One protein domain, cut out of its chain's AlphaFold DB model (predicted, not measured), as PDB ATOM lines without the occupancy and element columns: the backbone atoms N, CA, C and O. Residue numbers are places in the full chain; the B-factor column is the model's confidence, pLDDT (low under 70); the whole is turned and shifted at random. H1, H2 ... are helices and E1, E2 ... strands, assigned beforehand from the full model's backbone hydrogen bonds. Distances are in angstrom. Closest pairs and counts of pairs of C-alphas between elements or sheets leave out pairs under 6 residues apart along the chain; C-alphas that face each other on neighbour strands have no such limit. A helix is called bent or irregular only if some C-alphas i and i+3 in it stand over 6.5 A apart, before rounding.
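This is residues 100 to 215 of the 216 residues of an uncharacterized protein of Nitrospirae bacterium (UniProt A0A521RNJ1). A small three-stranded antiparallel sheet has H1 along one face and H2 beside its edge strand E1; H3 folds back along H2, and the long H4 crosses H2 and H3. Residues 206 to 213 of H4, with 214 and 215, stick out from this body. The printed part has 116 residues, with three strands, a meander in which each is the antiparallel neighbour of the one before, then four helices; the class is mixed. It is compact, with a radius of gyration of the C-alphas of 14.5 A and spans of 43 by 38 by 22 A.

E1, residues 102 to 109, begins at C-alpha 102 (161.397, 152.396, 232.684) and is 20.0 A long. E2 is residues 119 to 126, 22.5 A, and E3 residues 129 to 132. H1 is residues 140 to 154, 20.9 A; H2, 158 to 171, 20.3 A; H3, 175 to 186, 16.0 A. H4, residues 190 to 213, 35.1 A, ends at C-alpha 213 (147.550, 146.698, 255.710).

Hairpin E1 and E2 has N 106 and O 123 at 3.0 A; hairpin E2 and E3 has N 124 and O 131 at 2.9 A. H1 is on the sheet at a height of 8.8 A. H2, irregular with C-alphas 159 and 162 7.3 A apart, stands at the sheet's level. H2 and H3 touch, closest C-alphas Ile 166 and Ala 178 at 5.0 A. H2 touches H4 about perpendicular at 77 degrees, closest C-alphas Val 170 and Lys 201 at 6.5 A. O i to N i+4 pairs are within hydrogen-bond range throughout H1, H3 and H4, and in 8 of 10 in H2.

The farthest C-alphas, Tyr 116 and Ser 215, are 46.6 A apart. The printed part has no cut and no long link. pLDDT is under 70 at residues 113, 214 and 215.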
ATOM      1  N   SER A 100     160.235 147.931 229.878       95.19
ATOM      2  CA  SER A 100     159.529 147.480 231.083       95.19
ATOM      3  C   SER A 100     160.201 147.895 232.393       95.19
ATOM      4  O   SER A 100     159.541 147.906 233.423       95.19
ATOM      5  N   GLN A 101     161.497 148.218 232.371       96.19
ATOM      6  CA  GLN A 101     162.222 148.728 233.536       96.19
ATOM      7  C   GLN A 101     162.160 150.256 233.641       96.19
ATOM      8  O   GLN A 101     162.658 150.810 234.618       96.19
ATOM      9  N   ILE A 102     161.591 150.947 232.646       96.06
ATOM     10  CA  ILE A 102     161.397 152.396 232.684       96.06
ATOM     11  C   ILE A 102     160.025 152.664 233.295       96.06
ATOM     12  O   ILE A 102     158.997 152.561 232.634       96.06
ATOM     13  N   GLU A 103     160.029 153.014 234.574       94.06
ATOM     14  CA  GLU A 103     158.821 153.218 235.372       94.06
ATOM     15  C   GLU A 103     158.169 154.567 235.068       94.06
ATOM     16  O   GLU A 103     156.949 154.669 234.963       94.06
ATOM     17  N   GLN A 104     158.982 155.620 234.926       94.25
ATOM     18  CA  GLN A 104     158.484 156.975 234.698       94.25
ATOM     19  C   GLN A 104     159.410 157.772 233.781       94.25
ATOM     20  O   GLN A 104     160.632 157.610 233.774       94.25
ATOM     21  N   VAL A 105     158.812 158.714 233.057       96.00
ATOM     22  CA  VAL A 105     159.520 159.783 232.348       96.00
ATOM     23  C   VAL A 105     159.003 161.097 232.896       96.00
ATOM     24  O   VAL A 105     157.811 161.386 232.759       96.00
ATOM     25  N   VAL A 106     159.895 161.861 233.523       95.06
ATOM     26  CA  VAL A 106     159.545 163.063 234.287       95.06
ATOM     27  C   VAL A 106     160.442 164.245 233.935       95.06
ATOM     28  O   VAL A 106     161.583 164.080 233.484       95.06
ATOM     29  N   LEU A 107     159.922 165.446 234.165       93.00
ATOM     30  CA  LEU A 107     160.669 166.696 234.129       93.00
ATOM     31  C   LEU A 107     161.131 167.052 235.542       93.00
ATOM     32  O   LEU A 107     160.340 167.088 236.480       93.00
ATOM     33  N   GLU A 108     162.415 167.363 235.685       90.00
ATOM     34  CA  GLU A 108     162.948 167.962 236.907       90.00
ATOM     35  C   GLU A 108     163.368 169.405 236.673       90.00
ATOM     36  O   GLU A 108     164.075 169.693 235.703       90.00
ATOM     37  N   SER A 109     162.992 170.294 237.592       85.88
ATOM     38  CA  SER A 109     163.382 171.706 237.591       85.88
ATOM     39  C   SER A 109     164.722 171.925 238.298       85.88
ATOM     40  O   SER A 109     165.100 171.178 239.202       85.88
ATOM     41  N   ALA A 110     165.462 172.953 237.880       81.19
ATOM     42  CA  ALA A 110     166.693 173.354 238.557       81.19
ATOM     43  C   ALA A 110     166.407 174.006 239.920       81.19
ATOM     44  O   ALA A 110     165.426 174.731 240.089       81.19
ATOM     45  N   ILE A 111     167.325 173.857 240.876       72.12
ATOM     46  CA  ILE A 111     167.299 174.680 242.091       72.12
ATOM     47  C   ILE A 111     167.545 176.140 241.685       72.12
ATOM     48  O   ILE A 111     168.492 176.437 240.958       72.12
ATOM     49  N   GLY A 112     166.686 177.055 242.142       70.88
ATOM     50  CA  GLY A 112     166.772 178.476 241.780       70.88
ATOM     51  C   GLY A 112     166.207 178.803 240.395       70.88
ATOM     52  O   GLY A 112     166.581 179.816 239.808       70.88
ATOM     53  N   ASN A 113     165.324 177.951 239.864       68.50
ATOM     54  CA  ASN A 113     164.691 178.171 238.569       68.50
ATOM     55  C   ASN A 113     163.944 179.518 238.503       68.50
ATOM     56  O   ASN A 113     163.218 179.879 239.433       68.50
ATOM     57  N   ASN A 114     164.108 180.253 237.402       71.06
ATOM     58  CA  ASN A 114     163.436 181.534 237.191       71.06
ATOM     59  C   ASN A 114     162.030 181.290 236.626       71.06
ATOM     60  O   ASN A 114     161.891 180.568 235.645       71.06
ATOM     61  N   LYS A 115     161.010 181.952 237.191       70.38
ATOM     62  CA  LYS A 115     159.619 181.896 236.706       70.38
ATOM     63  C   LYS A 115     159.493 182.218 235.210       70.38
ATOM     64  O   LYS A 115     158.634 181.655 234.548       70.38
ATOM     65  N   TYR A 116     160.311 183.134 234.692       72.19
ATOM     66  CA  TYR A 116     160.234 183.589 233.299       72.19
ATOM     67  C   TYR A 116     161.058 182.740 232.327       72.19
ATOM     68  O   TYR A 116     160.793 182.755 231.133       72.19
ATOM     69  N   TYR A 117     162.064 182.027 232.835       75.50
ATOM     70  CA  TYR A 117     162.985 181.225 232.028       75.50
ATOM     71  C   TYR A 117     163.228 179.887 232.717       75.50
ATOM     72  O   TYR A 117     164.320 179.655 233.260       75.50
ATOM     73  N   PRO A 118     162.196 179.033 232.759       81.00
ATOM     74  CA  PRO A 118     162.288 177.773 233.451       81.00
ATOM     75  C   PRO A 118     163.230 176.823 232.718       81.00
ATOM     76  O   PRO A 118     163.225 176.691 231.492       81.00
ATOM     77  N   LYS A 119     164.080 176.162 233.498       87.31
ATOM     78  CA  LYS A 119     165.039 175.175 233.032       87.31
ATOM     79  C   LYS A 119     164.696 173.814 233.608       87.31
ATOM     80  O   LYS A 119     164.722 173.618 234.827       87.31
ATOM     81  N   HIS A 120     164.473 172.871 232.706       89.38
ATOM     82  CA  HIS A 120     164.164 171.491 233.032       89.38
ATOM     83  C   HIS A 120     165.211 170.533 232.485       89.38
ATOM     84  O   HIS A 120     165.999 170.844 231.585       89.38
ATOM     85  N   ARG A 121     165.217 169.329 233.043       91.62
ATOM     86  CA  ARG A 121     165.886 168.171 232.458       91.62
ATOM     87  C   ARG A 121     164.923 166.995 232.426       91.62
ATOM     88  O   ARG A 121     164.129 166.818 233.344       91.62
ATOM     89  N   VAL A 122     165.031 166.194 231.373       94.00
ATOM     90  CA  VAL A 122     164.268 164.953 231.236       94.00
ATOM     91  C   VAL A 122     164.989 163.850 231.994       94.00
ATOM     92  O   VAL A 122     166.199 163.662 231.813       94.00
ATOM     93  N   ILE A 123     164.253 163.119 232.823       95.19
ATOM     94  CA  ILE A 123     164.764 161.973 233.570       95.19
ATOM     95  C   ILE A 123     163.916 160.751 233.281       95.19
ATOM     96  O   ILE A 123     162.691 160.798 233.364       95.19
ATOM     97  N   LEU A 124     164.604 159.651 232.995       96.12
ATOM     98  CA  LEU A 124     164.025 158.320 233.012       96.12
ATOM     99  C   LEU A 124     164.218 157.740 234.409       96.12
ATOM    100  O   LEU A 124     165.341 157.679 234.915       96.12
ATOM    101  N   ARG A 125     163.126 157.344 235.047       94.56
ATOM    102  CA  ARG A 125     163.150 156.602 236.302       94.56
ATOM    103  C   ARG A 125     163.103 155.125 235.977       94.56
ATOM    104  O   ARG A 125     162.276 154.691 235.179       94.56
ATOM    105  N   THR A 126     164.025 154.394 236.571       94.44
ATOM    106  CA  THR A 126     164.159 152.952 236.417       94.44
ATOM    107  C   THR A 126     164.315 152.321 237.790       94.44
ATOM    108  O   THR A 126     164.725 153.020 238.721       94.44
ATOM    109  N   GLY A 127     164.076 151.016 237.903       88.81
ATOM    110  CA  GLY A 127     164.284 150.292 239.163       88.81
ATOM    111  C   GLY A 127     165.725 150.378 239.698       88.81
ATOM    112  O   GLY A 127     165.945 150.287 240.900       88.81
ATOM    113  N   GLU A 128     166.713 150.626 238.830       89.81
ATOM    114  CA  GLU A 128     168.123 150.824 239.213       89.81
ATOM    115  C   GLU A 128     168.453 152.274 239.611       89.81
ATOM    116  O   GLU A 128     169.546 152.571 240.098       89.81
ATOM    117  N   GLY A 129     167.517 153.202 239.401       91.25
ATOM    118  CA  GLY A 129     167.653 154.607 239.755       91.25
ATOM    119  C   GLY A 129     167.309 155.573 238.623       91.25
ATOM    120  O   GLY A 129     166.606 155.263 237.659       91.25
ATOM    121  N   ALA A 130     167.783 156.810 238.771       92.81
ATOM    122  CA  ALA A 130     167.502 157.898 237.842       92.81
ATOM    123  C   ALA A 130     168.539 157.962 236.717       92.81
ATOM    124  O   ALA A 130     169.721 158.214 236.964       92.81
ATOM    125  N   LEU A 131     168.078 157.849 235.474       94.69
ATOM    126  CA  LEU A 131     168.880 158.073 234.281       94.69
ATOM    127  C   LEU A 131     168.483 159.413 233.638       94.69
ATOM    128  O   LEU A 131     167.519 159.480 232.870       94.69
ATOM    129  N   PRO A 132     169.198 160.515 233.933       93.44
ATOM    130  CA  PRO A 132     168.936 161.786 233.270       93.44
ATOM    131  C   PRO A 132     169.309 161.678 231.791       93.44
ATOM    132  O   PRO A 132     170.393 161.186 231.476       93.44
ATOM    133  N   ILE A 133     168.469 162.180 230.884       90.94
ATOM    134  CA  ILE A 133     168.797 162.279 229.449       90.94
ATOM    135  C   ILE A 133     169.888 163.336 229.235       90.94
ATOM    136  O   ILE A 133     170.836 163.134 228.480       90.94
ATOM    137  N   SER A 134     169.822 164.444 229.974       81.12
ATOM    138  CA  SER A 134     170.835 165.507 229.969       81.12
ATOM    139  C   SER A 134     171.290 165.850 231.382       81.12
ATOM    140  O   SER A 134     170.458 165.924 232.285       81.12
ATOM    141  N   LEU A 135     172.581 166.139 231.574       76.44
ATOM    142  CA  LEU A 135     173.079 166.618 232.871       76.44
ATOM    143  C   LEU A 135     172.621 168.040 233.184       76.44
ATOM    144  O   LEU A 135     172.284 168.341 234.328       76.44
ATOM    145  N   SER A 136     172.624 168.905 232.171       79.25
ATOM    146  CA  SER A 136     172.284 170.313 232.327       79.25
ATOM    147  C   SER A 136     170.783 170.543 232.207       79.25
ATOM    148  O   SER A 136     170.101 169.946 231.368       79.25
ATOM    149  N   TYR A 137     170.293 171.465 233.027       82.00
ATOM    150  CA  TYR A 137     168.963 172.033 232.882       82.00
ATOM    151  C   TYR A 137     168.982 173.013 231.704       82.00
ATOM    152  O   TYR A 137     169.777 173.955 231.684       82.00
ATOM    153  N   GLU A 138     168.135 172.769 230.709       80.44
ATOM    154  CA  GLU A 138     167.985 173.628 229.528       80.44
ATOM    155  C   GLU A 138     166.558 174.192 229.494       80.44
ATOM    156  O   GLU A 138     165.688 173.706 230.218       80.44
ATOM    157  N   HIS A 139     166.321 175.210 228.664       77.69
ATOM    158  CA  HIS A 139     164.993 175.809 228.511       77.69
ATOM    159  C   HIS A 139     163.936 174.765 228.138       77.69
ATOM    160  O   HIS A 139     164.217 173.761 227.477       77.69
ATOM    161  N   ASP A 140     162.741 175.007 228.651       73.44
ATOM    162  CA  ASP A 140     161.715 174.004 228.881       73.44
ATOM    163  C   ASP A 140     161.083 173.401 227.616       73.44
ATOM    164  O   ASP A 140     160.981 172.177 227.535       73.44
ATOM    165  N   ASP A 141     160.768 174.213 226.603       80.31
ATOM    166  CA  ASP A 141     159.973 173.789 225.435       80.31
ATOM    167  C   ASP A 141     160.513 172.522 224.757       80.31
ATOM    168  O   ASP A 141     159.776 171.586 224.440       80.31
ATOM    169  N   LEU A 142     161.836 172.443 224.587       85.06
ATOM    170  CA  LEU A 142     162.472 171.287 223.960       85.06
ATOM    171  C   LEU A 142     162.464 170.053 224.873       85.06
ATOM    172  O   LEU A 142     162.363 168.926 224.394       85.06
ATOM    173  N   ASN A 143     162.585 170.242 226.187       89.62
ATOM    174  CA  ASN A 143     162.625 169.139 227.146       89.62
ATOM    175  C   ASN A 143     161.262 168.510 227.343       89.62
ATOM    176  O   ASN A 143     161.173 167.284 227.379       89.62
ATOM    177  N   GLN A 144     160.223 169.335 227.425       90.69
ATOM    178  CA  GLN A 144     158.858 168.847 227.454       90.69
ATOM    179  C   GLN A 144     158.544 168.057 226.178       90.69
ATOM    180  O   GLN A 144     158.159 166.896 226.278       90.69
ATOM    181  N   ALA A 145     158.831 168.614 224.995       90.75
ATOM    182  CA  ALA A 145     158.589 167.922 223.728       90.75
ATOM    183  C   ALA A 145     159.359 166.590 223.615       90.75
ATOM    184  O   ALA A 145     158.816 165.588 223.146       90.75
ATOM    185  N   ILE A 146     160.620 166.544 224.065       92.06
ATOM    186  CA  ILE A 146     161.402 165.298 224.112       92.06
ATOM    187  C   ILE A 146     160.768 164.297 225.086       92.06
ATOM    188  O   ILE A 146     160.629 163.126 224.739       92.06
ATOM    189  N   ALA A 147     160.383 164.731 226.288       93.94
ATOM    190  CA  ALA A 147     159.774 163.859 227.289       93.94
ATOM    191  C   ALA A 147     158.439 163.279 226.804       93.94
ATOM    192  O   ALA A 147     158.220 162.078 226.933       93.94
ATOM    193  N   GLU A 148     157.582 164.095 226.191       93.94
ATOM    194  CA  GLU A 148     156.315 163.663 225.591       93.94
ATOM    195  C   GLU A 148     156.535 162.621 224.491       93.94
ATOM    196  O   GLU A 148     155.889 161.574 224.501       93.94
ATOM    197  N   ARG A 149     157.505 162.841 223.592       93.56
ATOM    198  CA  ARG A 149     157.852 161.863 222.545       93.56
ATOM    199  C   ARG A 149     158.371 160.559 223.129       93.56
ATOM    200  O   ARG A 149     157.939 159.494 222.698       93.56
ATOM    201  N   ILE A 150     159.254 160.620 224.126       94.56
ATOM    202  CA  ILE A 150     159.737 159.416 224.812       94.56
ATOM    203  C   ILE A 150     158.556 158.674 225.449       94.56
ATOM    204  O   ILE A 150     158.449 157.463 225.282       94.56
ATOM    205  N   ARG A 151     157.634 159.376 226.119       95.25
ATOM    206  CA  ARG A 151     156.441 158.762 226.728       95.25
ATOM    207  C   ARG A 151     155.584 158.043 225.696       95.25
ATOM    208  O   ARG A 151     155.297 156.865 225.896       95.25
ATOM    209  N   SER A 152     155.299 158.684 224.564       93.44
ATOM    210  CA  SER A 152     154.597 158.045 223.446       93.44
ATOM    211  C   SER A 152     155.288 156.755 222.994       93.44
ATOM    212  O   SER A 152     154.621 155.753 222.755       93.44
ATOM    213  N   ARG A 153     156.628 156.735 222.936       92.25
ATOM    214  CA  ARG A 153     157.402 155.536 222.552       92.25
ATOM    215  C   ARG A 153     157.366 154.418 223.582       92.25
ATOM    216  O   ARG A 153     157.452 153.252 223.208       92.25
ATOM    217  N   LEU A 154     157.238 154.762 224.857       92.56
ATOM    218  CA  LEU A 154     157.129 153.795 225.945       92.56
ATOM    219  C   LEU A 154     155.689 153.296 226.155       92.56
ATOM    220  O   LEU A 154     155.481 152.383 226.950       92.56
ATOM    221  N   GLY A 155     154.703 153.863 225.447       92.06
ATOM    222  CA  GLY A 155     153.281 153.591 225.674       92.06
ATOM    223  C   GLY A 155     152.716 154.297 226.913       92.06
ATOM    224  O   GLY A 155     151.658 153.921 227.408       92.06
ATOM    225  N   LEU A 156     153.419 155.311 227.426       92.69
ATOM    226  CA  LEU A 156     152.970 156.158 228.528       92.69
ATOM    227  C   LEU A 156     152.177 157.347 227.977       92.69
ATOM    228  O   LEU A 156     152.518 157.902 226.934       92.69
ATOM    229  N   SER A 157     151.151 157.792 228.704       93.00
ATOM    230  CA  SER A 157     150.335 158.943 228.289       93.00
ATOM    231  C   SER A 157     151.164 160.238 228.292       93.00
ATOM    232  O   SER A 157     151.649 160.625 229.362       93.00
ATOM    233  N   PRO A 158     151.325 160.953 227.160       91.88
ATOM    234  CA  PRO A 158     152.066 162.219 227.123       91.88
ATOM    235  C   PRO A 158     151.423 163.302 227.996       91.88
ATOM    236  O   PRO A 158     152.121 164.017 228.706       91.88
ATOM    237  N   ASN A 159     150.089 163.338 228.042       91.00
ATOM    238  CA  ASN A 159     149.315 164.327 228.803       91.00
ATOM    239  C   ASN A 159     149.498 164.194 230.323       91.00
ATOM    240  O   ASN A 159     149.290 165.154 231.059       91.00
ATOM    241  N   ALA A 160     149.904 163.016 230.801       92.56
ATOM    242  CA  ALA A 160     150.185 162.785 232.214       92.56
ATOM    243  C   ALA A 160     151.601 163.236 232.633       92.56
ATOM    244  O   ALA A 160     151.925 163.163 233.811       92.56
ATOM    245  N   LEU A 161     152.443 163.733 231.713       93.00
ATOM    246  CA  LEU A 161     153.838 164.097 232.002       93.00
ATOM    247  C   LEU A 161     153.975 165.043 233.203       93.00
ATOM    248  O   LEU A 161     154.799 164.797 234.082       93.00
ATOM    249  N   VAL A 162     153.194 166.124 233.238       92.19
ATOM    250  CA  VAL A 162     153.284 167.132 234.307       92.19
ATOM    251  C   VAL A 162     152.816 166.544 235.638       92.19
ATOM    252  O   VAL A 162     153.524 166.672 236.636       92.19
ATOM    253  N   ALA A 163     151.683 165.841 235.637       92.50
ATOM    254  CA  ALA A 163     151.135 165.197 236.828       92.50
ATOM    255  C   ALA A 163     152.104 164.156 237.415       92.50
ATOM    256  O   ALA A 163     152.414 164.217 238.604       92.50
ATOM    257  N   ASP A 164     152.659 163.278 236.577       93.38
ATOM    258  CA  ASP A 164     153.639 162.266 236.988       93.38
ATOM    259  C   ASP A 164     154.931 162.910 237.506       93.38
ATOM    260  O   ASP A 164     155.525 162.439 238.473       93.38
ATOM    261  N   SER A 165     155.366 164.015 236.889       93.12
ATOM    262  CA  SER A 165     156.546 164.760 237.344       93.12
ATOM    263  C   SER A 165     156.325 165.368 238.727       93.12
ATOM    264  O   SER A 165     157.195 165.263 239.588       93.12
ATOM    265  N   ILE A 166     155.149 165.958 238.968       93.44
ATOM    266  CA  ILE A 166     154.765 166.500 240.276       93.44
ATOM    267  C   ILE A 166     154.706 165.384 241.315       93.44
ATOM    268  O   ILE A 166     155.303 165.521 242.381       93.44
ATOM    269  N   GLN A 167     154.036 164.275 241.002       92.81
ATOM    270  CA  GLN A 167     153.929 163.136 241.908       92.81
ATOM    271  C   GLN A 167     155.318 162.591 242.276       92.81
ATOM    272  O   GLN A 167     155.630 162.468 243.459       92.81
ATOM    273  N   SER A 168     156.186 162.383 241.283       91.75
ATOM    274  CA  SER A 168     157.565 161.920 241.484       91.75
ATOM    275  C   SER A 168     158.386 162.870 242.371       91.75
ATOM    276  O   SER A 168     159.215 162.431 243.171       91.75
ATOM    277  N   LEU A 169     158.170 164.187 242.267       91.19
ATOM    278  CA  LEU A 169     158.830 165.174 243.128       91.19
ATOM    279  C   LEU A 169     158.311 165.114 244.573       91.19
ATOM    280  O   LEU A 169     159.122 165.152 245.500       91.19
ATOM    281  N   VAL A 170     156.996 164.979 244.769       92.44
ATOM    282  CA  VAL A 170     156.373 164.875 246.101       92.44
ATOM    283  C   VAL A 170     156.801 163.596 246.821       92.44
ATOM    284  O   VAL A 170     157.196 163.654 247.982       92.44
ATOM    285  N   GLU A 171     156.815 162.456 246.130       90.06
ATOM    286  CA  GLU A 171     157.268 161.168 246.685       90.06
ATOM    287  C   GLU A 171     158.723 161.221 247.178       90.06
ATOM    288  O   GLU A 171     159.114 160.497 248.091       90.06
ATOM    289  N   ARG A 172     159.529 162.126 246.615       88.31
ATOM    290  CA  ARG A 172     160.930 162.349 246.996       88.31
ATOM    291  C   ARG A 172     161.118 163.439 248.053       88.31
ATOM    292  O   ARG A 172     162.259 163.778 248.364       88.31
ATOM    293  N   GLY A 173     160.032 164.019 248.565       88.94
ATOM    294  CA  GLY A 173     160.067 165.133 249.514       88.94
ATOM    295  C   GLY A 173     160.568 166.450 248.911       88.94
ATOM    296  O   GLY A 173     160.985 167.345 249.644       88.94
ATOM    297  N   LEU A 174     160.546 166.593 247.580       89.06
ATOM    298  CA  LEU A 174     160.951 167.808 246.866       89.06
ATOM    299  C   LEU A 174     159.756 168.751 246.651       89.06
ATOM    300  O   LEU A 174     159.520 169.251 245.548       89.06
ATOM    301  N   ASP A 175     159.011 169.022 247.723       91.50
ATOM    302  CA  ASP A 175     157.743 169.765 247.698       91.50
ATOM    303  C   ASP A 175     157.896 171.154 247.053       91.50
ATOM    304  O   ASP A 175     157.026 171.610 246.313       91.50
ATOM    305  N   LEU A 176     159.027 171.830 247.283       89.44
ATOM    306  CA  LEU A 176     159.300 173.144 246.692       89.44
ATOM    307  C   LEU A 176     159.432 173.094 245.167       89.44
ATOM    308  O   LEU A 176     158.970 174.017 244.494       89.44
ATOM    309  N   ASP A 177     160.043 172.045 244.622       88.19
ATOM    310  CA  ASP A 177     160.192 171.887 243.177       88.19
ATOM    311  C   ASP A 177     158.869 171.452 242.542       88.19
ATOM    312  O   ASP A 177     158.502 171.973 241.490       88.19
ATOM    313  N   ALA A 178     158.089 170.614 243.234       91.06
ATOM    314  CA  ALA A 178     156.729 170.262 242.828       91.06
ATOM    315  C   ALA A 178     155.815 171.500 242.758       91.06
ATOM    316  O   ALA A 178     155.142 171.722 241.753       91.06
ATOM    317  N   ILE A 179     155.846 172.362 243.785       91.25
ATOM    318  CA  ILE A 179     155.116 173.641 243.805       91.25
ATOM    319  C   ILE A 179     155.548 174.526 242.633       91.25
ATOM    320  O   ILE A 179     154.705 175.152 241.995       91.25
ATOM    321  N   ARG A 180     156.855 174.628 242.360       88.31
ATOM    322  CA  ARG A 180     157.367 175.455 241.255       88.31
ATOM    323  C   ARG A 180     156.851 174.960 239.913       88.31
ATOM    324  O   ARG A 180     156.278 175.764 239.184       88.31
ATOM    325  N   LEU A 181     157.005 173.666 239.636       89.00
ATOM    326  CA  LEU A 181     156.556 173.056 238.388       89.00
ATOM    327  C   LEU A 181     155.044 173.233 238.200       89.00
ATOM    328  O   LEU A 181     154.601 173.651 237.135       89.00
ATOM    329  N   LEU A 182     154.256 173.010 239.255       90.69
ATOM    330  CA  LEU A 182     152.804 173.184 239.226       90.69
ATOM    331  C   LEU A 182     152.403 174.638 238.917       90.69
ATOM    332  O   LEU A 182     151.567 174.890 238.054       90.69
ATOM    333  N   ARG A 183     153.027 175.622 239.575       90.69
ATOM    334  CA  ARG A 183     152.751 177.049 239.318       90.69
ATOM    335  C   ARG A 183     153.135 177.482 237.914       90.69
ATOM    336  O   ARG A 183     152.496 178.365 237.355       90.69
ATOM    337  N   GLU A 184     154.215 176.921 237.397       87.94
ATOM    338  CA  GLU A 184     154.701 177.223 236.061       87.94
ATOM    339  C   GLU A 184     153.763 176.661 234.991       87.94
ATOM    340  O   GLU A 184     153.380 177.388 234.079       87.94
ATOM    341  N   LYS A 185     153.352 175.396 235.132       88.25
ATOM    342  CA  LYS A 185     152.547 174.689 234.130       88.25
ATOM    343  C   LYS A 185     151.063 175.018 234.185       88.25
ATOM    344  O   LYS A 185     150.419 175.062 233.144       88.25
ATOM    345  N   GLU A 186     150.527 175.266 235.376       88.69
ATOM    346  CA  GLU A 186     149.092 175.506 235.579       88.69
ATOM    347  C   GLU A 186     148.770 176.969 235.926       88.69
ATOM    348  O   GLU A 186     147.611 177.328 236.106       88.69
ATOM    349  N   GLY A 187     149.780 177.838 236.044       87.75
ATOM    350  CA  GLY A 187     149.576 179.260 236.340       87.75
ATOM    351  C   GLY A 187     149.067 179.553 237.759       87.75
ATOM    352  O   GLY A 187     148.599 180.660 238.025       87.75
ATOM    353  N   LEU A 188     149.154 178.589 238.681       90.12
ATOM    354  CA  LEU A 188     148.592 178.711 240.027       90.12
ATOM    355  C   LEU A 188     149.307 179.747 240.911       90.12
ATOM    356  O   LEU A 188     150.516 180.018 240.807       90.12
ATOM    357  N   SER A 189     148.554 180.287 241.875       92.38
ATOM    358  CA  SER A 189     149.122 181.080 242.963       92.38
ATOM    359  C   SER A 189     150.001 180.209 243.874       92.38
ATOM    360  O   SER A 189     149.924 178.980 243.878       92.38
ATOM    361  N   LEU A 190     150.867 180.840 244.674       92.88
ATOM    362  CA  LEU A 190     151.695 180.096 245.630       92.88
ATOM    363  C   LEU A 190     150.847 179.364 246.681       92.88
ATOM    364  O   LEU A 190     151.213 178.263 247.089       92.88
ATOM    365  N   ALA A 191     149.747 179.975 247.123       94.50
ATOM    366  CA  ALA A 191     148.858 179.387 248.118       94.50
ATOM    367  C   ALA A 191     148.132 178.160 247.551       94.50
ATOM    368  O   ALA A 191     148.157 177.099 248.175       94.50
ATOM    369  N   ASP A 192     147.585 178.277 246.339       95.12
ATOM    370  CA  ASP A 192     146.863 177.183 245.679       95.12
ATOM    371  C   ASP A 192     147.795 176.019 245.355       95.12
ATOM    372  O   ASP A 192     147.471 174.865 245.625       95.12
ATOM    373  N   ALA A 193     149.002 176.317 244.866       93.62
ATOM    374  CA  ALA A 193     149.985 175.286 244.580       93.62
ATOM    375  C   ALA A 193     150.434 174.542 245.847       93.62
ATOM    376  O   ALA A 193     150.510 173.316 245.845       93.62
ATOM    377  N   LYS A 194     150.670 175.255 246.959       94.69
ATOM    378  CA  LYS A 194     150.967 174.626 248.258       94.69
ATOM    379  C   LYS A 194     149.836 173.713 248.715       94.69
ATOM    380  O   LYS A 194     150.097 172.588 249.136       94.69
ATOM    381  N   LYS A 195     148.593 174.191 248.619       95.88
ATOM    382  CA  LYS A 195     147.408 173.411 248.983       95.88
ATOM    383  C   LYS A 195     147.317 172.138 248.142       95.88
ATOM    384  O   LYS A 195     147.142 171.056 248.694       95.88
ATOM    385  N   ARG A 196     147.515 172.250 246.828       93.81
ATOM    386  CA  ARG A 196     147.446 171.113 245.908       93.81
ATOM    387  C   ARG A 196     148.527 170.068 246.175       93.81
ATOM    388  O   ARG A 196     148.232 168.878 246.185       93.81
ATOM    389  N   ILE A 197     149.758 170.498 246.448       94.44
ATOM    390  CA  ILE A 197     150.843 169.580 246.819       94.44
ATOM    391  C   ILE A 197     150.554 168.880 248.153       94.44
ATOM    392  O   ILE A 197     150.766 167.674 248.258       94.44
ATOM    393  N   ALA A 198     150.007 169.590 249.143       93.81
ATOM    394  CA  ALA A 198     149.595 168.972 250.403       93.81
ATOM    395  C   ALA A 198     148.499 167.906 250.201       93.81
ATOM    396  O   ALA A 198     148.557 166.841 250.811       93.81
ATOM    397  N   GLU A 199     147.531 168.149 249.309       93.62
ATOM    398  CA  GLU A 199     146.513 167.154 248.940       93.62
ATOM    399  C   GLU A 199     147.135 165.899 248.309       93.62
ATOM    400  O   GLU A 199     146.800 164.786 248.713       93.62
ATOM    401  N   ILE A 200     148.062 166.069 247.358       93.19
ATOM    402  CA  ILE A 200     148.765 164.956 246.694       93.19
ATOM    403  C   ILE A 200     149.566 164.142 247.714       93.19
ATOM    404  O   ILE A 200     149.506 162.912 247.709       93.19
ATOM    405  N   LYS A 201     150.263 164.816 248.632       93.00
ATOM    406  CA  LYS A 201     151.037 164.173 249.695       93.00
ATOM    407  C   LYS A 201     150.157 163.331 250.618       93.00
ATOM    408  O   LYS A 201     150.427 162.151 250.813       93.00
ATOM    409  N   ASN A 202     149.043 163.895 251.086       91.69
ATOM    410  CA  ASN A 202     148.081 163.174 251.921       91.69
ATOM    411  C   ASN A 202     147.483 161.954 251.193       91.69
ATOM    412  O   ASN A 202     147.205 160.928 251.811       91.69
ATOM    413  N   GLN A 203     147.257 162.050 249.879       89.31
ATOM    414  CA  GLN A 203     146.792 160.916 249.074       89.31
ATOM    415  C   GLN A 203     147.860 159.827 248.936       89.31
ATOM    416  O   GLN A 203     147.522 158.646 249.019       89.31
ATOM    417  N   ALA A 204     149.125 160.205 248.744       86.19
ATOM    418  CA  ALA A 204     150.239 159.265 248.682       86.19
ATOM    419  C   ALA A 204     150.408 158.517 250.013       86.19
ATOM    420  O   ALA A 204     150.451 157.290 250.018       86.19
ATOM    421  N   GLU A 205     150.378 159.229 251.144       87.56
ATOM    422  CA  GLU A 205     150.461 158.633 252.485       87.56
ATOM    423  C   GLU A 205     149.326 157.628 252.746       87.56
ATOM    424  O   GLU A 205     149.569 156.528 253.245       87.56
ATOM    425  N   ARG A 206     148.092 157.952 252.334       87.44
ATOM    426  CA  ARG A 206     146.944 157.036 252.446       87.44
ATOM    427  C   ARG A 206     147.094 155.778 251.590       87.44
ATOM    428  O   ARG A 206     146.711 154.703 252.042       87.44
ATOM    429  N   LYS A 207     147.633 155.896 250.372       84.00
ATOM    430  CA  LYS A 207     147.891 154.736 249.501       84.00
ATOM    431  C   LYS A 207     148.945 153.813 250.112       84.00
ATOM    432  O   LYS A 207     148.725 152.608 250.154       84.00
ATOM    433  N   THR A 208     150.030 154.376 250.640       82.44
ATOM    434  CA  THR A 208     151.092 153.605 251.306       82.44
ATOM    435  C   THR A 208     150.572 152.876 252.548       82.44
ATOM    436  O   THR A 208     150.874 151.697 252.735       82.44
ATOM    437  N   ALA A 209     149.746 153.538 253.367       82.06
ATOM    438  CA  ALA A 209     149.121 152.916 254.535       82.06
ATOM    439  C   ALA A 209     148.210 151.737 254.139       82.06
ATOM    440  O   ALA A 209     148.384 150.631 254.638       82.06
ATOM    441  N   ALA A 210     147.320 151.933 253.159       79.50
ATOM    442  CA  ALA A 210     146.409 150.884 252.692       79.50
ATOM    443  C   ALA A 210     147.132 149.667 252.079       79.50
ATOM    444  O   ALA A 210     146.656 148.539 252.179       79.50
ATOM    445  N   GLN A 211     148.287 149.878 251.444       77.06
ATOM    446  CA  GLN A 211     149.081 148.803 250.846       77.06
ATOM    447  C   GLN A 211     149.858 147.992 251.900       77.06
ATOM    448  O   GLN A 211     150.083 146.794 251.718       77.06
ATOM    449  N   THR A 212     150.210 148.625 253.021       78.06
ATOM    450  CA  THR A 212     150.851 147.967 254.171       78.06
ATOM    451  C   THR A 212     149.855 147.065 254.909       78.06
ATOM    452  O   THR A 212     150.194 145.936 255.243       78.06
ATOM    453  N   ASP A 213     148.600 147.498 255.059       76.25
ATOM    454  CA  ASP A 213     147.550 146.698 255.710       76.25
ATOM    455  C   ASP A 213     147.100 145.479 254.878       76.25
ATOM    456  O   ASP A 213     146.638 144.492 255.434       76.25
ATOM    457  N   SER A 214     147.247 145.515 253.547       69.75
ATOM    458  CA  SER A 214     146.879 144.398 252.653       69.75
ATOM    459  C   SER A 214     147.970 143.325 252.503       69.75
ATOM    460  O   SER A 214     147.757 142.344 251.787       69.75
ATOM    461  N   SER A 215     149.149 143.531 253.093       67.25
ATOM    462  CA  SER A 215     150.290 142.603 253.026       67.25
ATOM    463  C   SER A 215     150.578 141.889 254.355       67.25
ATOM    464  O   SER A 215     151.546 141.128 254.437       67.25
TER     465      SER A 215